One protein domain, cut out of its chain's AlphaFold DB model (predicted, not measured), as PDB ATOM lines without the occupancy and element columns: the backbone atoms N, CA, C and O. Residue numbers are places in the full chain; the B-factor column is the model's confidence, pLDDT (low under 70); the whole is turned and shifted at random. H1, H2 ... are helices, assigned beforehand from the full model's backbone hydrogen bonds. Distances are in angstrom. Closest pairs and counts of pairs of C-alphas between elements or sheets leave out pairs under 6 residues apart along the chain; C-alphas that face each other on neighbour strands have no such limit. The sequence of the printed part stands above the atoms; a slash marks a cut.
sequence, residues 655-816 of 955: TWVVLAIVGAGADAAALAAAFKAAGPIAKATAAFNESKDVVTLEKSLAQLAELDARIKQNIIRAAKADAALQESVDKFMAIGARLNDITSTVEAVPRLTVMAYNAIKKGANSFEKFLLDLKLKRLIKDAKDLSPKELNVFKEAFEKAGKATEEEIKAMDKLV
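Overview. This is residues 655 to 816 of the 955 residues of an uncharacterized protein of Chitinophaga filiformis (UniProt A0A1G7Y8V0). Two lobes of helices are joined by one long helix, H5, which runs from the one into the other. In the first lobe H1 and H4 pack on the early part of H5, H3 packs on H4, and H2 lies at the far end; in the second H7 packs along H5, H8, H9 and H10 cross H7, and short H6 lies at the other far end. The printed part has 162 residues with ten named helices, H1 to H10 in order, and no named strand: the class is all helix. It is compact, with a radius of gyration of the C-alphas of 17.0 A, yet elongated, spanning 51 by 31 by 27 A.

Arrangement. Start at H1, residues 655 to 662: it touches H5, residues 709 to 734, at a shallow tilt of 26 degrees, opposite ways, closest at C-alphas Ala 660 and Ile 715, 5.2 A. H2, residues 668 to 676, is close to H1 but not clearly touching, its Ala 674 C-alpha 7.5 A from that of Ile 661. Next find the hairpin of H3, residues 678 to 691, and H4, residues 694 to 702, whose closest C-alphas are Ala 684 and Leu 697, 5.9 A. H4 and H5 form another hairpin, closest at C-alphas Leu 701 and Lys 712, 6.2 A. H6, residues 739 to 742, is apart from H5. The hub is H7, residues 748 to 762, touching four helices; residues 717 to 729 alone of H5 touch it, closest at C-alphas Ala 718 and Lys 762, 4.8 A. H8, residues 767 to 776, touches H7 about perpendicular, at 86 degrees, closest at C-alphas Phe 770 and Ala 759, 6.3 A. H9, residues 788 to 803, touches H7 at a steep tilt of 53 degrees, closest at C-alphas Ala 797 and Thr 753, 4.4 A. H10, residues 806 to 816, touches H7 at a steep tilt of 42 degrees, closest at C-alphas Met 812 and Pro 750, 5.5 A. Every O i to N i+4 pair is within hydrogen-bond range in H1 to H5, H7, H8 and H10, and 11 of 12 in H9; H6 is too short for one.

Along the chain. Find C-alpha 655 at (272.273, 169.549, 298.977), where H1 begins. H5 runs 37.0 A from C-alpha 709 at (275.281, 161.141, 281.396), H7 21.4 A, H9 23.0 A and H3 19.6 A. H10 ends at C-alpha 816 at (244.867, 174.881, 293.749).

Size, cuts and confidence. The C-alphas farthest apart are those of Ala 669 and Ser 744, 51.6 A. The printed part has no cut, and H8 to H9 is the long link. Mean pLDDT of the printed part is 75.2; look for low values at residues 655 to 679 and 734 to 746, among others.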
ATOM      1  N   THR A 655     272.512 170.866 298.341       48.47
ATOM      2  CA  THR A 655     272.273 169.549 298.977       48.47
ATOM      3  C   THR A 655     271.569 168.541 298.056       48.47
ATOM      4  O   THR A 655     271.859 167.345 298.071       48.47
ATOM      5  N   TRP A 656     270.659 169.016 297.202       57.88
ATOM      6  CA  TRP A 656     269.945 168.163 296.248       57.88
ATOM      7  C   TRP A 656     270.843 167.657 295.111       57.88
ATOM      8  O   TRP A 656     270.579 166.588 294.567       57.88
ATOM      9  N   VAL A 657     271.919 168.377 294.768       59.00
ATOM     10  CA  VAL A 657     272.901 167.950 293.758       59.00
ATOM     11  C   VAL A 657     273.691 166.762 294.275       59.00
ATOM     12  O   VAL A 657     273.851 165.776 293.563       59.00
ATOM     13  N   VAL A 658     274.125 166.822 295.535       49.88
ATOM     14  CA  VAL A 658     274.813 165.710 296.201       49.88
ATOM     15  C   VAL A 658     273.911 164.474 296.223       49.88
ATOM     16  O   VAL A 658     274.335 163.394 295.820       49.88
ATOM     17  N   LEU A 659     272.633 164.641 296.581       48.34
ATOM     18  CA  LEU A 659     271.640 163.562 296.531       48.34
ATOM     19  C   LEU A 659     271.395 163.038 295.108       48.34
ATOM     20  O   LEU A 659     271.174 161.844 294.939       48.34
ATOM     21  N   ALA A 660     271.451 163.892 294.087       56.03
ATOM     22  CA  ALA A 660     271.293 163.493 292.692       56.03
ATOM     23  C   ALA A 660     272.511 162.730 292.143       56.03
ATOM     24  O   ALA A 660     272.337 161.800 291.354       56.03
ATOM     25  N   ILE A 661     273.724 163.092 292.576       56.16
ATOM     26  CA  ILE A 661     274.969 162.381 292.254       56.16
ATOM     27  C   ILE A 661     274.959 161.001 292.922       56.16
ATOM     28  O   ILE A 661     275.137 159.992 292.242       56.16
ATOM     29  N   VAL A 662     274.657 160.940 294.223       44.53
ATOM     30  CA  VAL A 662     274.554 159.676 294.975       44.53
ATOM     31  C   VAL A 662     273.403 158.811 294.443       44.53
ATOM     32  O   VAL A 662     273.564 157.617 294.206       44.53
ATOM     33  N   GLY A 663     272.249 159.418 294.156       40.94
ATOM     34  CA  GLY A 663     271.066 158.756 293.600       40.94
ATOM     35  C   GLY A 663     271.200 158.313 292.138       40.94
ATOM     36  O   GLY A 663     270.321 157.615 291.635       40.94
ATOM     37  N   ALA A 664     272.283 158.683 291.443       47.44
ATOM     38  CA  ALA A 664     272.633 158.125 290.135       47.44
ATOM     39  C   ALA A 664     273.230 156.725 290.206       47.44
ATOM     40  O   ALA A 664     273.296 156.055 289.173       47.44
ATOM     41  N   GLY A 665     273.601 156.278 291.410       38.03
ATOM     42  CA  GLY A 665     274.251 154.997 291.624       38.03
ATOM     43  C   GLY A 665     275.521 154.873 290.796       38.03
ATOM     44  O   GLY A 665     275.682 153.890 290.093       38.03
ATOM     45  N   ALA A 666     276.344 155.921 290.795       39.81
ATOM     46  CA  ALA A 666     277.597 155.986 290.059       39.81
ATOM     47  C   ALA A 666     278.629 155.010 290.652       39.81
ATOM     48  O   ALA A 666     278.708 154.892 291.869       39.81
ATOM     49  N   ASP A 667     279.428 154.354 289.807       39.91
ATOM     50  CA  ASP A 667     280.596 153.602 290.274       39.91
ATOM     51  C   ASP A 667     281.681 154.549 290.830       39.91
ATOM     52  O   ASP A 667     281.635 155.770 290.636       39.91
ATOM     53  N   ALA A 668     282.684 153.989 291.509       38.03
ATOM     54  CA  ALA A 668     283.764 154.762 292.123       38.03
ATOM     55  C   ALA A 668     284.501 155.700 291.140       38.03
ATOM     56  O   ALA A 668     284.933 156.783 291.544       38.03
ATOM     57  N   ALA A 669     284.620 155.343 289.853       42.44
ATOM     58  CA  ALA A 669     285.265 156.185 288.845       42.44
ATOM     59  C   ALA A 669     284.355 157.345 288.406       42.44
ATOM     60  O   ALA A 669     284.821 158.476 288.263       42.44
ATOM     61  N   ALA A 670     283.053 157.100 288.257       49.31
ATOM     62  CA  ALA A 670     282.056 158.123 287.959       49.31
ATOM     63  C   ALA A 670     281.831 159.091 289.140       49.31
ATOM     64  O   ALA A 670     281.659 160.292 288.921       49.31
ATOM     65  N   LEU A 671     281.911 158.613 290.386       46.34
ATOM     66  CA  LEU A 671     281.949 159.452 291.592       46.34
ATOM     67  C   LEU A 671     283.222 160.302 291.644       46.34
ATOM     68  O   LEU A 671     283.135 161.510 291.855       46.34
ATOM     69  N   ALA A 672     284.393 159.715 291.380       45.09
ATOM     70  CA  ALA A 672     285.648 160.462 291.304       45.09
ATOM     71  C   ALA A 672     285.609 161.544 290.206       45.09
ATOM     72  O   ALA A 672     286.054 162.669 290.432       45.09
ATOM     73  N   ALA A 673     285.018 161.245 289.046       55.81
ATOM     74  CA  ALA A 673     284.809 162.215 287.975       55.81
ATOM     75  C   ALA A 673     283.814 163.322 288.370       55.81
ATOM     76  O   ALA A 673     284.052 164.495 288.082       55.81
ATOM     77  N   ALA A 674     282.740 162.984 289.089       55.50
ATOM     78  CA  ALA A 674     281.802 163.963 289.637       55.50
ATOM     79  C   ALA A 674     282.454 164.875 290.689       55.50
ATOM     80  O   ALA A 674     282.217 166.080 290.669       55.50
ATOM     81  N   PHE A 675     283.327 164.337 291.549       51.97
ATOM     82  CA  PHE A 675     284.100 165.129 292.509       51.97
ATOM     83  C   PHE A 675     285.155 166.002 291.829       51.97
ATOM     84  O   PHE A 675     285.331 167.159 292.201       51.97
ATOM     85  N   LYS A 676     285.803 165.515 290.769       61.81
ATOM     86  CA  LYS A 676     286.700 166.335 289.943       61.81
ATOM     87  C   LYS A 676     285.942 167.464 289.229       61.81
ATOM     88  O   LYS A 676     286.465 168.567 289.077       61.81
ATOM     89  N   ALA A 677     284.690 167.215 288.847       63.50
ATOM     90  CA  ALA A 677     283.779 168.193 288.260       63.50
ATOM     91  C   ALA A 677     282.989 169.021 289.300       63.50
ATOM     92  O   ALA A 677     282.137 169.819 288.903       63.50
ATOM     93  N   ALA A 678     283.274 168.882 290.602       57.28
ATOM     94  CA  ALA A 678     282.518 169.506 291.691       57.28
ATOM     95  C   ALA A 678     282.438 171.032 291.574       57.28
ATOM     96  O   ALA A 678     281.343 171.585 291.615       57.28
ATOM     97  N   GLY A 679     283.565 171.711 291.341       65.81
ATOM     98  CA  GLY A 679     283.597 173.170 291.180       65.81
ATOM     99  C   GLY A 679     282.748 173.672 289.997       65.81
ATOM    100  O   GLY A 679     281.909 174.557 290.173       65.81
ATOM    101  N   PRO A 680     282.905 173.117 288.779       76.88
ATOM    102  CA  PRO A 680     282.029 173.434 287.650       76.88
ATOM    103  C   PRO A 680     280.543 173.117 287.887       76.88
ATOM    104  O   PRO A 680     279.690 173.924 287.516       76.88
ATOM    105  N   ILE A 681     280.222 171.988 288.530       68.62
ATOM    106  CA  ILE A 681     278.846 171.632 288.914       68.62
ATOM    107  C   ILE A 681     278.290 172.655 289.911       68.62
ATOM    108  O   ILE A 681     277.170 173.126 289.727       68.62
ATOM    109  N   ALA A 682     279.067 173.039 290.927       64.44
ATOM    110  CA  ALA A 682     278.683 174.034 291.921       64.44
ATOM    111  C   ALA A 682     278.368 175.379 291.256       64.44
ATOM    112  O   ALA A 682     277.319 175.952 291.520       64.44
ATOM    113  N   LYS A 683     279.199 175.836 290.309       75.88
ATOM    114  CA  LYS A 683     278.951 177.067 289.535       75.88
ATOM    115  C   LYS A 683     277.690 176.985 288.679       75.88
ATOM    116  O   LYS A 683     276.876 177.904 288.702       75.88
ATOM    117  N   ALA A 684     277.511 175.890 287.940       76.19
ATOM    118  CA  ALA A 684     276.318 175.679 287.120       76.19
ATOM    119  C   ALA A 684     275.046 175.641 287.981       76.19
ATOM    120  O   ALA A 684     274.012 176.195 287.612       76.19
ATOM    121  N   THR A 685     275.138 175.029 289.160       68.38
ATOM    122  CA  THR A 685     274.014 174.915 290.087       68.38
ATOM    123  C   THR A 685     273.758 176.219 290.840       68.38
ATOM    124  O   THR A 685     272.602 176.566 291.044       68.38
ATOM    125  N   ALA A 686     274.784 176.988 291.202       71.19
ATOM    126  CA  ALA A 686     274.629 178.327 291.766       71.19
ATOM    127  C   ALA A 686     273.893 179.246 290.779       71.19
ATOM    128  O   ALA A 686     272.880 179.843 291.134       71.19
ATOM    129  N   ALA A 687     274.299 179.236 289.503       77.56
ATOM    130  CA  ALA A 687     273.599 179.960 288.442       77.56
ATOM    131  C   ALA A 687     272.143 179.487 288.270       77.56
ATOM    132  O   ALA A 687     271.235 180.299 288.082       77.56
ATOM    133  N   PHE A 688     271.884 178.180 288.373       80.62
ATOM    134  CA  PHE A 688     270.519 177.653 288.423       80.62
ATOM    135  C   PHE A 688     269.765 178.109 289.678       80.62
ATOM    136  O   PHE A 688     268.583 178.409 289.601       80.62
ATOM    137  N   ASN A 689     270.398 178.168 290.842       69.75
ATOM    138  CA  ASN A 689     269.731 178.566 292.075       69.75
ATOM    139  C   ASN A 689     269.319 180.040 292.056       69.75
ATOM    140  O   ASN A 689     268.260 180.358 292.598       69.75
ATOM    141  N   GLU A 690     270.092 180.888 291.379       77.94
ATOM    142  CA  GLU A 690     269.755 182.290 291.123       77.94
ATOM    143  C   GLU A 690     268.652 182.452 290.064       77.94
ATOM    144  O   GLU A 690     267.720 183.228 290.258       77.94
ATOM    145  N   SER A 691     268.735 181.723 288.946       79.31
ATOM    146  CA  SER A 691     267.860 181.939 287.775       79.31
ATOM    147  C   SER A 691     266.637 181.021 287.695       79.31
ATOM    148  O   SER A 691     265.673 181.325 286.997       79.31
ATOM    149  N   LYS A 692     266.703 179.862 288.352       81.25
ATOM    150  CA  LYS A 692     265.824 178.691 288.185       81.25
ATOM    151  C   LYS A 692     265.685 178.209 286.735       81.25
ATOM    152  O   LYS A 692     264.757 177.469 286.407       81.25
ATOM    153  N   ASP A 693     266.646 178.552 285.874       85.50
ATOM    154  CA  ASP A 693     266.659 178.162 284.467       85.50
ATOM    155  C   ASP A 693     267.292 176.777 284.267       85.50
ATOM    156  O   ASP A 693     268.512 176.594 284.205       85.50
ATOM    157  N   VAL A 694     266.420 175.777 284.134       85.88
ATOM    158  CA  VAL A 694     266.805 174.385 283.872       85.88
ATOM    159  C   VAL A 694     267.514 174.224 282.522       85.88
ATOM    160  O   VAL A 694     268.381 173.363 282.403       85.88
ATOM    161  N   VAL A 695     267.183 175.036 281.512       88.69
ATOM    162  CA  VAL A 695     267.783 174.938 280.170       88.69
ATOM    163  C   VAL A 695     269.241 175.382 280.219       88.69
ATOM    164  O   VAL A 695     270.118 174.725 279.653       88.69
ATOM    165  N   THR A 696     269.516 176.466 280.945       87.94
ATOM    166  CA  THR A 696     270.886 176.929 281.182       87.94
ATOM    167  C   THR A 696     271.683 175.895 281.978       87.94
ATOM    168  O   THR A 696     272.798 175.561 281.576       87.94
ATOM    169  N   LEU A 697     271.097 175.299 283.025       85.56
ATOM    170  CA  LEU A 697     271.737 174.212 283.775       85.56
ATOM    171  C   LEU A 697     272.069 173.005 282.885       85.56
ATOM    172  O   LEU A 697     273.187 172.496 282.927       85.56
ATOM    173  N   GLU A 698     271.119 172.552 282.065       88.88
ATOM    174  CA  GLU A 698     271.297 171.423 281.148       88.88
ATOM    175  C   GLU A 698     272.434 171.685 280.154       88.88
ATOM    176  O   GLU A 698     273.298 170.829 279.954       88.88
ATOM    177  N   LYS A 699     272.509 172.905 279.610       89.94
ATOM    178  CA  LYS A 699     273.595 173.330 278.722       89.94
ATOM    179  C   LYS A 699     274.950 173.363 279.435       89.94
ATOM    180  O   LYS A 699     275.936 172.893 278.871       89.94
ATOM    181  N   SER A 700     275.009 173.884 280.662       86.88
ATOM    182  CA  SER A 700     276.238 173.927 281.463       86.88
ATOM    183  C   SER A 700     276.727 172.531 281.850       86.88
ATOM    184  O   SER A 700     277.917 172.250 281.751       86.88
ATOM    185  N   LEU A 701     275.822 171.621 282.221       84.19
ATOM    186  CA  LEU A 701     276.168 170.232 282.526       84.19
ATOM    187  C   LEU A 701     276.603 169.462 281.272       84.19
ATOM    188  O   LEU A 701     277.528 168.656 281.343       84.19
ATOM    189  N   ALA A 702     275.992 169.722 280.112       87.38
ATOM    190  CA  ALA A 702     276.386 169.095 278.850       87.38
ATOM    191  C   ALA A 702     277.846 169.399 278.464       87.38
ATOM    192  O   ALA A 702     278.505 168.542 277.876       87.38
ATOM    193  N   GLN A 703     278.373 170.567 278.852       90.06
ATOM    194  CA  GLN A 703     279.765 170.972 278.610       90.06
ATOM    195  C   GLN A 703     280.791 170.217 279.474       90.06
ATOM    196  O   GLN A 703     281.982 170.238 279.169       90.06
ATOM    197  N   LEU A 704     280.355 169.517 280.527       84.31
ATOM    198  CA  LEU A 704     281.230 168.735 281.401       84.31
ATOM    199  C   LEU A 704     281.425 167.332 280.823       84.31
ATOM    200  O   LEU A 704     280.738 166.389 281.212       84.31
ATOM    201  N   ALA A 705     282.331 167.187 279.853       77.38
ATOM    202  CA  ALA A 705     282.565 165.921 279.147       77.38
ATOM    203  C   ALA A 705     282.970 164.757 280.075       77.38
ATOM    204  O   ALA A 705     282.615 163.617 279.800       77.38
ATOM    205  N   GLU A 706     283.648 165.052 281.190       73.00
ATOM    206  CA  GLU A 706     284.069 164.058 282.192       73.00
ATOM    207  C   GLU A 706     282.911 163.551 283.073       73.00
ATOM    208  O   GLU A 706     283.048 162.532 283.741       73.00
ATOM    209  N   LEU A 707     281.770 164.248 283.088       72.44
ATOM    210  CA  LEU A 707     280.635 163.899 283.936       72.44
ATOM    211  C   LEU A 707     279.719 162.890 283.229       72.44
ATOM    212  O   LEU A 707     279.268 163.124 282.102       72.44
ATOM    213  N   ASP A 708     279.403 161.796 283.918       73.38
ATOM    214  CA  ASP A 708     278.543 160.737 283.391       73.38
ATOM    215  C   ASP A 708     277.135 161.251 283.016       73.38
ATOM    216  O   ASP A 708     276.550 162.117 283.679       73.38
ATOM    217  N   ALA A 709     276.571 160.709 281.932       75.06
ATOM    218  CA  ALA A 709     275.281 161.141 281.396       75.06
ATOM    219  C   ALA A 709     274.116 160.906 282.373       75.06
ATOM    220  O   ALA A 709     273.177 161.706 282.408       75.06
ATOM    221  N   ARG A 710     274.172 159.851 283.197       60.16
ATOM    222  CA  ARG A 710     273.142 159.562 284.207       60.16
ATOM    223  C   ARG A 710     273.226 160.540 285.368       60.16
ATOM    224  O   ARG A 710     272.188 161.018 285.821       60.16
ATOM    225  N   ILE A 711     274.440 160.905 285.791       64.62
ATOM    226  CA  ILE A 711     274.643 161.947 286.807       64.62
ATOM    227  C   ILE A 711     274.049 163.272 286.315       64.62
ATOM    228  O   ILE A 711     273.246 163.879 287.022       64.62
ATOM    229  N   LYS A 712     274.342 163.679 285.071       79.88
ATOM    230  CA  LYS A 712     273.740 164.882 284.459       79.88
ATOM    231  C   LYS A 712     272.216 164.829 284.479       79.88
ATOM    232  O   LYS A 712     271.576 165.777 284.928       79.88
ATOM    233  N   GLN A 713     271.626 163.723 284.028       78.12
ATOM    234  CA  GLN A 713     270.171 163.563 283.993       78.12
ATOM    235  C   GLN A 713     269.532 163.611 285.382       78.12
ATOM    236  O   GLN A 713     268.460 164.200 285.531       78.12
ATOM    237  N   ASN A 714     270.167 163.030 286.399       62.69
ATOM    238  CA  ASN A 714     269.651 163.082 287.762       62.69
ATOM    239  C   ASN A 714     269.781 164.467 288.384       62.69
ATOM    240  O   ASN A 714     268.831 164.910 289.029       62.69
ATOM    241  N   ILE A 715     270.882 165.183 288.134       73.31
ATOM    242  CA  ILE A 715     271.008 166.589 288.536       73.31
ATOM    243  C   ILE A 715     269.899 167.409 287.854       73.31
ATOM    244  O   ILE A 715     269.159 168.115 288.526       73.31
ATOM    245  N   ILE A 716     269.672 167.249 286.547       81.38
ATOM    246  CA  ILE A 716     268.586 167.953 285.837       81.38
ATOM    247  C   ILE A 716     267.208 167.594 286.413       81.38
ATOM    248  O   ILE A 716     266.351 168.463 286.571       81.38
ATOM    249  N   ARG A 717     266.963 166.319 286.735       75.19
ATOM    250  CA  ARG A 717     265.694 165.865 287.322       75.19
ATOM    251  C   ARG A 717     265.449 166.497 288.691       75.19
ATOM    252  O   ARG A 717     264.352 166.995 288.934       75.19
ATOM    253  N   ALA A 718     266.458 166.498 289.556       65.62
ATOM    254  CA  ALA A 718     266.370 167.101 290.877       65.62
ATOM    255  C   ALA A 718     266.253 168.637 290.799       65.62
ATOM    256  O   ALA A 718     265.462 169.215 291.539       65.62
ATOM    257  N   ALA A 719     266.914 169.281 289.830       79.94
ATOM    258  CA  ALA A 719     266.755 170.708 289.539       79.94
ATOM    259  C   ALA A 719     265.320 171.053 289.119       79.94
ATOM    260  O   ALA A 719     264.719 171.979 289.656       79.94
ATOM    261  N   LYS A 720     264.729 170.272 288.200       83.75
ATOM    262  CA  LYS A 720     263.319 170.425 287.797       83.75
ATOM    263  C   LYS A 720     262.381 170.302 288.999       83.75
ATOM    264  O   LYS A 720     261.437 171.077 289.114       83.75
ATOM    265  N   ALA A 721     262.649 169.353 289.896       79.75
ATOM    266  CA  ALA A 721     261.872 169.174 291.116       79.75
ATOM    267  C   ALA A 721     262.041 170.349 292.102       79.75
ATOM    268  O   ALA A 721     261.045 170.803 292.662       79.75
ATOM    269  N   ASP A 722     263.254 170.891 292.278       78.56
ATOM    270  CA  ASP A 722     263.476 172.079 293.119       78.56
ATOM    271  C   ASP A 722     262.818 173.336 292.537       78.56
ATOM    272  O   ASP A 722     262.192 174.085 293.287       78.56
ATOM    273  N   ALA A 723     262.892 173.542 291.217       83.81
ATOM    274  CA  ALA A 723     262.196 174.634 290.539       83.81
ATOM    275  C   ALA A 723     260.676 174.529 290.727       83.81
ATOM    276  O   ALA A 723     260.043 175.504 291.122       83.81
ATOM    277  N   ALA A 724     260.095 173.341 290.535       84.19
ATOM    278  CA  ALA A 724     258.663 173.112 290.739       84.19
ATOM    279  C   ALA A 724     258.236 173.298 292.206       84.19
ATOM    280  O   ALA A 724     257.164 173.842 292.491       84.19
ATOM    281  N   LEU A 725     259.072 172.875 293.161       83.75
ATOM    282  CA  LEU A 725     258.845 173.129 294.583       83.75
ATOM    283  C   LEU A 725     258.892 174.630 294.887       83.75
ATOM    284  O   LEU A 725     258.016 175.127 295.589       83.75
ATOM    285  N   GLN A 726     259.884 175.349 294.354       83.88
ATOM    286  CA  GLN A 726     259.993 176.795 294.529       83.88
ATOM    287  C   GLN A 726     258.781 177.513 293.939       83.88
ATOM    288  O   GLN A 726     258.167 178.303 294.639       83.88
ATOM    289  N   GLU A 727     258.365 177.166 292.721       84.25
ATOM    290  CA  GLU A 727     257.161 177.717 292.097       84.25
ATOM    291  C   GLU A 727     255.915 177.474 292.964       84.25
ATOM    292  O   GLU A 727     255.088 178.367 293.148       84.25
ATOM    293  N   SER A 728     255.787 176.276 293.545       82.50
ATOM    294  CA  SER A 728     254.682 175.948 294.455       82.50
ATOM    295  C   SER A 728     254.705 176.831 295.710       82.50
ATOM    296  O   SER A 728     253.653 177.276 296.175       82.50
ATOM    297  N   VAL A 729     255.897 177.098 296.253       83.00
ATOM    298  CA  VAL A 729     256.113 177.988 297.405       83.00
ATOM    299  C   VAL A 729     255.845 179.449 297.045       83.00
ATOM    300  O   VAL A 729     255.162 180.137 297.795       83.00
ATOM    301  N   ASP A 730     256.289 179.922 295.886       81.81
ATOM    302  CA  ASP A 730     256.065 181.299 295.443       81.81
ATOM    303  C   ASP A 730     254.573 181.559 295.209       81.81
ATOM    304  O   ASP A 730     254.037 182.558 295.693       81.81
ATOM    305  N   LYS A 731     253.865 180.617 294.564       76.56
ATOM    306  CA  LYS A 731     252.396 180.654 294.423       76.56
ATOM    307  C   LYS A 731     251.702 180.723 295.780       76.56
ATOM    308  O   LYS A 731     250.745 181.471 295.937       76.56
ATOM    309  N   PHE A 732     252.189 179.968 296.764       74.56
ATOM    310  CA  PHE A 732     251.669 180.014 298.129       74.56
ATOM    311  C   PHE A 732     251.868 181.394 298.764       74.56
ATOM    312  O   PHE A 732     250.920 181.967 299.297       74.56
ATOM    313  N   MET A 733     253.081 181.944 298.689       75.00
ATOM    314  CA  MET A 733     253.416 183.228 299.312       75.00
ATOM    315  C   MET A 733     252.693 184.407 298.648       75.00
ATOM    316  O   MET A 733     252.301 185.350 299.335       75.00
ATOM    317  N   ALA A 734     252.453 184.342 297.335       69.44
ATOM    318  CA  ALA A 734     251.773 185.386 296.566       69.44
ATOM    319  C   ALA A 734     250.313 185.636 296.992       69.44
ATOM    320  O   ALA A 734     249.773 186.709 296.731       69.44
ATOM    321  N   ILE A 735     249.671 184.681 297.671       64.25
ATOM    322  CA  ILE A 735     248.284 184.807 298.152       64.25
ATOM    323  C   ILE A 735     248.214 185.638 299.447       64.25
ATOM    324  O   ILE A 735     247.131 186.019 299.885       64.25
ATOM    325  N   GLY A 736     249.358 185.942 300.078       55.16
ATOM    326  CA  GLY A 736     249.434 186.744 301.305       55.16
ATOM    327  C   GLY A 736     248.858 186.058 302.551       55.16
ATOM    328  O   GLY A 736     248.758 186.682 303.606       55.16
ATOM    329  N   ALA A 737     248.481 184.784 302.445       56.62
ATOM    330  CA  ALA A 737     247.907 184.017 303.537       56.62
ATOM    331  C   ALA A 737     249.001 183.559 304.514       56.62
ATOM    332  O   ALA A 737     250.044 183.036 304.111       56.62
ATOM    333  N   ARG A 738     248.770 183.746 305.819       59.56
ATOM    334  CA  ARG A 738     249.645 183.169 306.847       59.56
ATOM    335  C   ARG A 738     249.399 181.660 306.897       59.56
ATOM    336  O   ARG A 738     248.293 181.205 306.626       59.56
ATOM    337  N   LEU A 739     250.403 180.875 307.295       58.62
ATOM    338  CA  LEU A 739     250.282 179.413 307.439       58.62
ATOM    339  C   LEU A 739     249.038 179.000 308.263       58.62
ATOM    340  O   LEU A 739     248.321 178.069 307.896       58.62
ATOM    341  N   ASN A 740     248.745 179.782 309.310       54.91
ATOM    342  CA  ASN A 740     247.573 179.651 310.181       54.91
ATOM    343  C   ASN A 740     246.223 179.848 309.462       54.91
ATOM    344  O   ASN A 740     245.238 179.222 309.846       54.91
ATOM    345  N   ASP A 741     246.158 180.678 308.416       53.88
ATOM    346  CA  ASP A 741     244.926 180.896 307.647       53.88
ATOM    347  C   ASP A 741     244.636 179.697 306.731       53.88
ATOM    348  O   ASP A 741     243.482 179.378 306.448       53.88
ATOM    349  N   ILE A 742     245.678 178.976 306.301       53.66
ATOM    350  CA  ILE A 742     245.583 177.933 305.276       53.66
ATOM    351  C   ILE A 742     245.205 176.581 305.861       53.66
ATOM    352  O   ILE A 742     244.381 175.910 305.266       53.66
ATOM    353  N   THR A 743     245.681 176.181 307.042       55.69
ATOM    354  CA  THR A 743     245.272 174.890 307.654       55.69
ATOM    355  C   THR A 743     243.789 174.834 308.061       55.69
ATOM    356  O   THR A 743     243.308 173.831 308.595       55.69
ATOM    357  N   SER A 744     243.046 175.912 307.793       57.41
ATOM    358  CA  SER A 744     241.606 176.039 307.980       57.41
ATOM    359  C   SER A 744     240.782 175.969 306.682       57.41
ATOM    360  O   SER A 744     239.555 175.919 306.766       57.41
ATOM    361  N   THR A 745     241.415 175.924 305.500       65.19
ATOM    362  CA  THR A 745     240.725 175.878 304.196       65.19
ATOM    363  C   THR A 745     240.681 174.469 303.600       65.19
ATOM    364  O   THR A 745     241.484 173.598 303.928       65.19
ATOM    365  N   VAL A 746     239.730 174.231 302.692       69.81
ATOM    366  CA  VAL A 746     239.556 172.928 302.021       69.81
ATOM    367  C   VAL A 746     240.732 172.629 301.075       69.81
ATOM    368  O   VAL A 746     241.051 171.474 300.795       69.81
ATOM    369  N   GLU A 747     241.426 173.668 300.610       76.88
ATOM    370  CA  GLU A 747     242.529 173.600 299.652       76.88
ATOM    371  C   GLU A 747     243.916 173.440 300.303       76.88
ATOM    372  O   GLU A 747     244.912 173.273 299.591       76.88
ATOM    373  N   ALA A 748     243.996 173.441 301.639       78.19
ATOM    374  CA  ALA A 748     245.242 173.322 302.400       78.19
ATOM    375  C   ALA A 748     246.016 172.040 302.073       78.19
ATOM    376  O   ALA A 748     247.183 172.084 301.677       78.19
ATOM    377  N   VAL A 749     245.337 170.896 302.204       84.25
ATOM    378  CA  VAL A 749     245.922 169.572 301.980       84.25
ATOM    379  C   VAL A 749     246.333 169.404 300.515       84.25
ATOM    380  O   VAL A 749     247.494 169.063 300.296       84.25
ATOM    381  N   PRO A 750     245.490 169.686 299.494       88.00
ATOM    382  CA  PRO A 750     245.917 169.640 298.092       88.00
ATOM    383  C   PRO A 750     247.168 170.472 297.795       88.00
ATOM    384  O   PRO A 750     248.089 169.969 297.153       88.00
ATOM    385  N   ARG A 751     247.246 171.712 298.297       86.81
ATOM    386  CA  ARG A 751     248.402 172.590 298.065       86.81
ATOM    387  C   ARG A 751     249.681 172.029 298.676       86.81
ATOM    388  O   ARG A 751     250.701 171.932 297.997       86.81
ATOM    389  N   LEU A 752     249.617 171.628 299.943       89.19
ATOM    390  CA  LEU A 752     250.758 171.038 300.639       89.19
ATOM    391  C   LEU A 752     251.149 169.679 300.046       89.19
ATOM    392  O   LEU A 752     252.329 169.348 300.036       89.19
ATOM    393  N   THR A 753     250.195 168.926 299.492       92.38
ATOM    394  CA  THR A 753     250.462 167.647 298.813       92.38
ATOM    395  C   THR A 753     251.289 167.871 297.546       92.38
ATOM    396  O   THR A 753     252.254 167.150 297.314       92.38
ATOM    397  N   VAL A 754     250.973 168.899 296.747       90.62
ATOM    398  CA  VAL A 754     251.771 169.263 295.559       90.62
ATOM    399  C   VAL A 754     253.197 169.665 295.962       90.62
ATOM    400  O   VAL A 754     254.163 169.206 295.353       90.62
ATOM    401  N   MET A 755     253.349 170.459 297.029       90.50
ATOM    402  CA  MET A 755     254.669 170.816 297.566       90.50
ATOM    403  C   MET A 755     255.448 169.587 298.043       90.50
ATOM    404  O   MET A 755     256.589 169.385 297.633       90.50
ATOM    405  N   ALA A 756     254.832 168.750 298.878       90.62
ATOM    406  CA  ALA A 756     255.449 167.536 299.394       90.62
ATOM    407  C   ALA A 756     255.858 166.585 298.262       90.62
ATOM    408  O   ALA A 756     256.952 166.035 298.296       90.62
ATOM    409  N   TYR A 757     255.045 166.456 297.212       91.81
ATOM    410  CA  TYR A 757     255.363 165.629 296.050       91.81
ATOM    411  C   TYR A 757     256.620 166.106 295.315       91.81
ATOM    412  O   TYR A 757     257.502 165.307 294.990       91.81
ATOM    413  N   ASN A 758     256.740 167.418 295.099       87.88
ATOM    414  CA  ASN A 758     257.927 168.003 294.479       87.88
ATOM    415  C   ASN A 758     259.164 167.872 295.385       87.88
ATOM    416  O   ASN A 758     260.254 167.571 294.894       87.88
ATOM    417  N   ALA A 759     258.998 168.002 296.705       83.50
ATOM    418  CA  ALA A 759     260.068 167.760 297.672       83.50
ATOM    419  C   ALA A 759     260.534 166.289 297.666       83.50
ATOM    420  O   ALA A 759     261.735 166.023 297.612       83.50
ATOM    421  N   ILE A 760     259.610 165.322 297.631       81.06
ATOM    422  CA  ILE A 760     259.926 163.888 297.531       81.06
ATOM    423  C   ILE A 760     260.689 163.598 296.233       81.06
ATOM    424  O   ILE A 760     261.734 162.950 296.273       81.06
ATOM    425  N   LYS A 761     260.241 164.142 295.090       80.69
ATOM    426  CA  LYS A 761     260.942 164.007 293.797       80.69
ATOM    427  C   LYS A 761     262.360 164.587 293.800       80.69
ATOM    428  O   LYS A 761     263.206 164.112 293.046       80.69
ATOM    429  N   LYS A 762     262.614 165.592 294.636       70.31
ATOM    430  CA  LYS A 762     263.936 166.195 294.861       70.31
ATOM    431  C   LYS A 762     264.821 165.368 295.812       70.31
ATOM    432  O   LYS A 762     266.030 165.575 295.841       70.31
ATOM    433  N   GLY A 763     264.251 164.425 296.564       64.12
ATOM    434  CA  GLY A 763     264.975 163.561 297.504       64.12
ATOM    435  C   GLY A 763     264.632 163.776 298.983       64.12
ATOM    436  O   GLY A 763     265.262 163.156 299.843       64.12
ATOM    437  N   ALA A 764     263.630 164.602 299.310       70.25
ATOM    438  CA  ALA A 764     263.084 164.721 300.665       70.25
ATOM    439  C   ALA A 764     262.186 163.514 300.993       70.25
ATOM    440  O   ALA A 764     260.968 163.617 301.103       70.25
ATOM    441  N   ASN A 765     262.807 162.342 301.107       73.56
ATOM    442  CA  ASN A 765     262.145 161.052 301.300       73.56
ATOM    443  C   ASN A 765     261.706 160.757 302.745       73.56
ATOM    444  O   ASN A 765     261.282 159.642 303.026       73.56
ATOM    445  N   SER A 766     261.802 161.735 303.648       79.75
ATOM    446  CA  SER A 766     261.254 161.661 305.002       79.75
ATOM    447  C   SER A 766     260.511 162.947 305.342       79.75
ATOM    448  O   SER A 766     260.838 164.026 304.836       79.75
ATOM    449  N   PHE A 767     259.530 162.842 306.237       85.69
ATOM    450  CA  PHE A 767     258.732 163.991 306.663       85.69
ATOM    451  C   PHE A 767     259.589 165.096 307.303       85.69
ATOM    452  O   PHE A 767     259.389 166.281 307.050       85.69
ATOM    453  N   GLU A 768     260.615 164.708 308.061       79.81
ATOM    454  CA  GLU A 768     261.611 165.614 308.644       79.81
ATOM    455  C   GLU A 768     262.344 166.439 307.590       79.81
ATOM    456  O   GLU A 768     262.454 167.659 307.720       79.81
ATOM    457  N   LYS A 769     262.820 165.786 306.522       76.69
ATOM    458  CA  LYS A 769     263.497 166.466 305.413       76.69
ATOM    459  C   LYS A 769     262.548 167.404 304.682       76.69
ATOM    460  O   LYS A 769     262.958 168.490 304.290       76.69
ATOM    461  N   PHE A 770     261.284 167.016 304.532       84.44
ATOM    462  CA  PHE A 770     260.269 167.892 303.958       84.44
ATOM    463  C   PHE A 770     260.069 169.158 304.801       84.44
ATOM    464  O   PHE A 770     260.153 170.260 304.261       84.44
ATOM    465  N   LEU A 771     259.889 169.037 306.121       82.62
ATOM    466  CA  LEU A 771     259.776 170.204 307.002       82.62
ATOM    467  C   LEU A 771     261.051 171.059 307.004       82.62
ATOM    468  O   LEU A 771     260.966 172.287 307.035       82.62
ATOM    469  N   LEU A 772     262.228 170.436 306.922       76.50
ATOM    470  CA  LEU A 772     263.494 171.150 306.779       76.50
ATOM    471  C   LEU A 772     263.540 171.963 305.479       76.50
ATOM    472  O   LEU A 772     263.900 173.139 305.518       76.50
ATOM    473  N   ASP A 773     263.118 171.386 304.353       71.81
ATOM    474  CA  ASP A 773     263.032 172.084 303.065       71.81
ATOM    475  C   ASP A 773     262.084 173.292 303.146       71.81
ATOM    476  O   ASP A 773     262.410 174.378 302.658       71.81
ATOM    477  N   LEU A 774     260.943 173.147 303.825       82.56
ATOM    478  CA  LEU A 774     260.012 174.255 304.055       82.56
ATOM    479  C   LEU A 774     260.604 175.345 304.955       82.56
ATOM    480  O   LEU A 774     260.394 176.534 304.700       82.56
ATOM    481  N   LYS A 775     261.364 174.961 305.986       79.25
ATOM    482  CA  LYS A 775     262.078 175.893 306.867       79.25
ATOM    483  C   LYS A 775     263.144 176.674 306.105       79.25
ATOM    484  O   LYS A 775     263.224 177.895 306.230       79.25
ATOM    485  N   LEU A 776     263.932 175.991 305.274       72.25
ATOM    486  CA  LEU A 776     264.954 176.615 304.429       72.25
ATOM    487  C   LEU A 776     264.339 177.612 303.442       72.25
ATOM    488  O   LEU A 776     264.887 178.695 303.237       72.25
ATOM    489  N   LYS A 777     263.159 177.297 302.900       76.19
ATOM    490  CA  LYS A 777     262.377 178.201 302.040       76.19
ATOM    491  C   LYS A 777     261.581 179.259 302.817       76.19
ATOM    492  O   LYS A 777     260.807 179.996 302.215       76.19
ATOM    493  N   ARG A 778     261.791 179.365 304.137       81.00
ATOM    494  CA  ARG A 778     261.151 180.330 305.051       81.00
ATOM    495  C   ARG A 778     259.621 180.262 305.056       81.00
ATOM    496  O   ARG A 778     258.969 181.232 305.436       81.00
ATOM    497  N   LEU A 779     259.055 179.122 304.660       79.81
ATOM    498  CA  LEU A 779     257.615 178.892 304.710       79.81
ATOM    499  C   LEU A 779     257.166 178.637 306.150       79.81
ATOM    500  O   LEU A 779     256.137 179.138 306.585       79.81
ATOM    501  N   ILE A 780     257.981 177.897 306.903       81.94
ATOM    502  CA  ILE A 780     257.819 177.689 308.342       81.94
ATOM    503  C   ILE A 780     259.054 178.215 309.076       81.94
ATOM    504  O   ILE A 780     260.157 178.216 308.531       81.94
ATOM    505  N   LYS A 781     258.887 178.654 310.324       80.62
ATOM    506  CA  LYS A 781     260.013 179.091 311.162       80.62
ATOM    507  C   LYS A 781     260.778 177.894 311.727       80.62
ATOM    508  O   LYS A 781     262.001 177.821 311.617       80.62
ATOM    509  N   ASP A 782     260.046 176.955 312.315       78.69
ATOM    510  CA  ASP A 782     260.560 175.697 312.841       78.69
ATOM    511  C   ASP A 782     259.416 174.676 312.947       78.69
ATOM    512  O   ASP A 782     258.255 175.061 313.088       78.69
ATOM    513  N   ALA A 783     259.731 173.381 312.896       79.56
ATOM    514  CA  ALA A 783     258.736 172.320 313.043       79.56
ATOM    515  C   ALA A 783     258.062 172.354 314.425       79.56
ATOM    516  O   ALA A 783     256.868 172.086 314.531       79.56
ATOM    517  N   LYS A 784     258.806 172.740 315.471       80.69
ATOM    518  CA  LYS A 784     258.288 172.857 316.846       80.69
ATOM    519  C   LYS A 784     257.307 174.016 317.049       80.69
ATOM    520  O   LYS A 784     256.612 174.047 318.059       80.69
ATOM    521  N   ASP A 785     257.284 174.972 316.120       83.38
ATOM    522  CA  ASP A 785     256.410 176.145 316.191       83.38
ATOM    523  C   ASP A 785     255.019 175.857 315.581       83.38
ATOM    524  O   ASP A 785     254.135 176.707 315.651       83.38
ATOM    525  N   LEU A 786     254.815 174.671 314.988       85.25
ATOM    526  CA  LEU A 786     253.531 174.238 314.432       85.25
ATOM    527  C   LEU A 786     252.596 173.743 315.539       85.25
ATOM    528  O   LEU A 786     252.964 172.899 316.360       85.25
ATOM    529  N   SER A 787     251.346 174.208 315.527       86.62
ATOM    530  CA  SER A 787     250.303 173.648 316.387       86.62
ATOM    531  C   SER A 787     250.001 172.183 316.015       86.62
ATOM    532  O   SER A 787     250.249 171.767 314.879       86.62
ATOM    533  N   PRO A 788     249.397 171.383 316.919       84.62
ATOM    534  CA  PRO A 788     249.051 169.986 316.628       84.62
ATOM    535  C   PRO A 788     248.199 169.828 315.361       84.62
ATOM    536  O   PRO A 788     248.426 168.930 314.549       84.62
ATOM    537  N   LYS A 789     247.243 170.746 315.162       83.25
ATOM    538  CA  LYS A 789     246.367 170.759 313.988       83.25
ATOM    539  C   LYS A 789     247.152 171.044 312.711       83.25
ATOM    540  O   LYS A 789     246.967 170.331 311.729       83.25
ATOM    541  N   GLU A 790     248.025 172.049 312.720       86.06
ATOM    542  CA  GLU A 790     248.852 172.370 311.555       86.06
ATOM    543  C   GLU A 790     249.785 171.212 311.213       86.06
ATOM    544  O   GLU A 790     249.833 170.783 310.061       86.06
ATOM    545  N   LEU A 791     250.462 170.651 312.216       88.94
ATOM    546  CA  LEU A 791     251.370 169.527 312.033       88.94
ATOM    547  C   LEU A 791     250.665 168.321 311.392       88.94
ATOM    548  O   LEU A 791     251.221 167.709 310.481       88.94
ATOM    549  N   ASN A 792     249.432 168.008 311.804       88.12
ATOM    550  CA  ASN A 792     248.648 166.927 311.196       88.12
ATOM    551  C   ASN A 792     248.333 167.181 309.718       88.12
ATOM    552  O   ASN A 792     248.402 166.247 308.925       88.12
ATOM    553  N   VAL A 793     248.049 168.428 309.327       88.19
ATOM    554  CA  VAL A 793     247.817 168.785 307.918       88.19
ATOM    555  C   VAL A 793     249.085 168.563 307.083       88.19
ATOM    556  O   VAL A 793     249.004 168.026 305.978       88.19
ATOM    557  N   PHE A 794     250.265 168.912 307.610       91.25
ATOM    558  CA  PHE A 794     251.537 168.619 306.937       91.25
ATOM    559  C   PHE A 794     251.795 167.110 306.821       91.25
ATOM    560  O   PHE A 794     252.202 166.655 305.751       91.25
ATOM    561  N   LYS A 795     251.541 166.341 307.890       92.12
ATOM    562  CA  LYS A 795     251.683 164.875 307.894       92.12
ATOM    563  C   LYS A 795     250.785 164.235 306.834       92.12
ATOM    564  O   LYS A 795     251.276 163.486 305.996       92.12
ATOM    565  N   GLU A 796     249.501 164.594 306.818       91.06
ATOM    566  CA  GLU A 796     248.526 164.094 305.842       91.06
ATOM    567  C   GLU A 796     248.952 164.413 304.404       91.06
ATOM    568  O   GLU A 796     248.950 163.537 303.538       91.06
ATOM    569  N   ALA A 797     249.365 165.657 304.147       92.00
ATOM    570  CA  ALA A 797     249.815 166.080 302.829       92.00
ATOM    571  C   ALA A 797     251.059 165.311 302.354       92.00
ATOM    572  O   ALA A 797     251.127 164.918 301.188       92.00
ATOM    573  N   PHE A 798     252.023 165.067 303.246       93.12
ATOM    574  CA  PHE A 798     253.231 164.310 302.924       93.12
ATOM    575  C   PHE A 798     252.931 162.833 302.640       93.12
ATOM    576  O   PHE A 798     253.377 162.299 301.624       93.12
ATOM    577  N   GLU A 799     252.116 162.182 303.475       91.50
ATOM    578  CA  GLU A 799     251.708 160.789 303.251       91.50
ATOM    579  C   GLU A 799     250.911 160.623 301.955       91.50
ATOM    580  O   GLU A 799     251.117 159.660 301.210       91.50
ATOM    581  N   LYS A 800     250.017 161.573 301.660       92.94
ATOM    582  CA  LYS A 800     249.258 161.589 300.411       92.94
ATOM    583  C   LYS A 800     250.178 161.774 299.209       92.94
ATOM    584  O   LYS A 800     250.021 161.068 298.218       92.94
ATOM    585  N   ALA A 801     251.159 162.669 299.306       92.19
ATOM    586  CA  ALA A 801     252.125 162.911 298.241       92.19
ATOM    587  C   ALA A 801     252.976 161.676 297.929       92.19
ATOM    588  O   ALA A 801     253.199 161.380 296.758       92.19
ATOM    589  N   GLY A 802     253.393 160.921 298.950       86.25
ATOM    590  CA  GLY A 802     254.158 159.683 298.767       86.25
ATOM    591  C   GLY A 802     253.401 158.572 298.026       86.25
ATOM    592  O   GLY A 802     254.032 157.668 297.485       86.25
ATOM    593  N   LYS A 803     252.064 158.643 297.971       89.38
ATOM    594  CA  LYS A 803     251.188 157.644 297.327       89.38
ATOM    595  C   LYS A 803     250.556 158.131 296.020       89.38
ATOM    596  O   LYS A 803     249.956 157.326 295.312       89.38
ATOM    597  N   ALA A 804     250.653 159.426 295.721       89.19
ATOM    598  CA  ALA A 804     249.934 160.051 294.618       89.19
ATOM    599  C   ALA A 804     250.572 159.760 293.250       89.19
ATOM    600  O   ALA A 804     251.797 159.769 293.103       89.19
ATOM    601  N   THR A 805     249.739 159.582 292.221       90.44
ATOM    602  CA  THR A 805     250.206 159.534 290.826       90.44
ATOM    603  C   THR A 805     250.434 160.936 290.257       90.44
ATOM    604  O   THR A 805     249.942 161.943 290.774       90.44
ATOM    605  N   GLU A 806     251.153 161.033 289.133       86.62
ATOM    606  CA  GLU A 806     251.334 162.318 288.445       86.62
ATOM    607  C   GLU A 806     250.012 162.955 288.006       86.62
ATOM    608  O   GLU A 806     249.883 164.179 288.028       86.62
ATOM    609  N   GLU A 807     249.030 162.153 287.602       89.31
ATOM    610  CA  GLU A 807     247.703 162.626 287.212       89.31
ATOM    611  C   GLU A 807     246.944 163.214 288.402       89.31
ATOM    612  O   GLU A 807     246.318 164.267 288.267       89.31
ATOM    613  N   GLU A 808     247.032 162.573 289.568       90.50
ATOM    614  CA  GLU A 808     246.416 163.063 290.801       90.50
ATOM    615  C   GLU A 808     247.048 164.383 291.250       90.50
ATOM    616  O   GLU A 808     246.332 165.327 291.591       90.50
ATOM    617  N   ILE A 809     248.378 164.495 291.173       92.38
ATOM    618  CA  ILE A 809     249.103 165.739 291.466       92.38
ATOM    619  C   ILE A 809     248.719 166.848 290.486       92.38
ATOM    620  O   ILE A 809     248.422 167.958 290.920       92.38
ATOM    621  N   LYS A 810     248.634 166.560 289.182       89.38
ATOM    622  CA  LYS A 810     248.169 167.534 288.175       89.38
ATOM    623  C   LYS A 810     246.734 167.991 288.438       89.38
ATOM    624  O   LYS A 810     246.412 169.163 288.243       89.38
ATOM    625  N   ALA A 811     245.858 167.086 288.872       87.88
ATOM    626  CA  ALA A 811     244.485 167.431 289.229       87.88
ATOM    627  C   ALA A 811     244.429 168.333 290.473       87.88
ATOM    628  O   ALA A 811     243.686 169.319 290.470       87.88
ATOM    629  N   MET A 812     245.235 168.035 291.500       89.19
ATOM    630  CA  MET A 812     245.363 168.865 292.700       89.19
ATOM    631  C   MET A 812     245.949 170.244 292.380       89.19
ATOM    632  O   MET A 812     245.360 171.241 292.781       89.19
ATOM    633  N   ASP A 813     247.023 170.325 291.594       85.56
ATOM    634  CA  ASP A 813     247.637 171.594 291.179       85.56
ATOM    635  C   ASP A 813     246.652 172.472 290.387       85.56
ATOM    636  O   ASP A 813     246.506 173.665 290.650       85.56
ATOM    637  N   LYS A 814     245.853 171.871 289.495       85.50
ATOM    638  CA  LYS A 814     244.784 172.588 288.783       85.50
ATOM    639  C   LYS A 814     243.690 173.106 289.720       85.50
ATOM    640  O   LYS A 814     243.138 174.179 289.479       85.50
ATOM    641  N   LEU A 815     243.327 172.339 290.748       83.19
ATOM    642  CA  LEU A 815     242.348 172.756 291.752       83.19
ATOM    643  C   LEU A 815     242.887 173.920 292.596       83.19
ATOM    644  O   LEU A 815     242.182 174.908 292.781       83.19
ATOM    645  N   VAL A 816     244.150 173.832 293.014       80.31
ATOM    646  CA  VAL A 816     244.867 174.881 293.749       80.31
ATOM    647  C   VAL A 816     244.958 176.162 292.917       80.31
ATOM    648  O   VAL A 816     244.516 177.213 293.373       80.31
TER     649      VAL A 816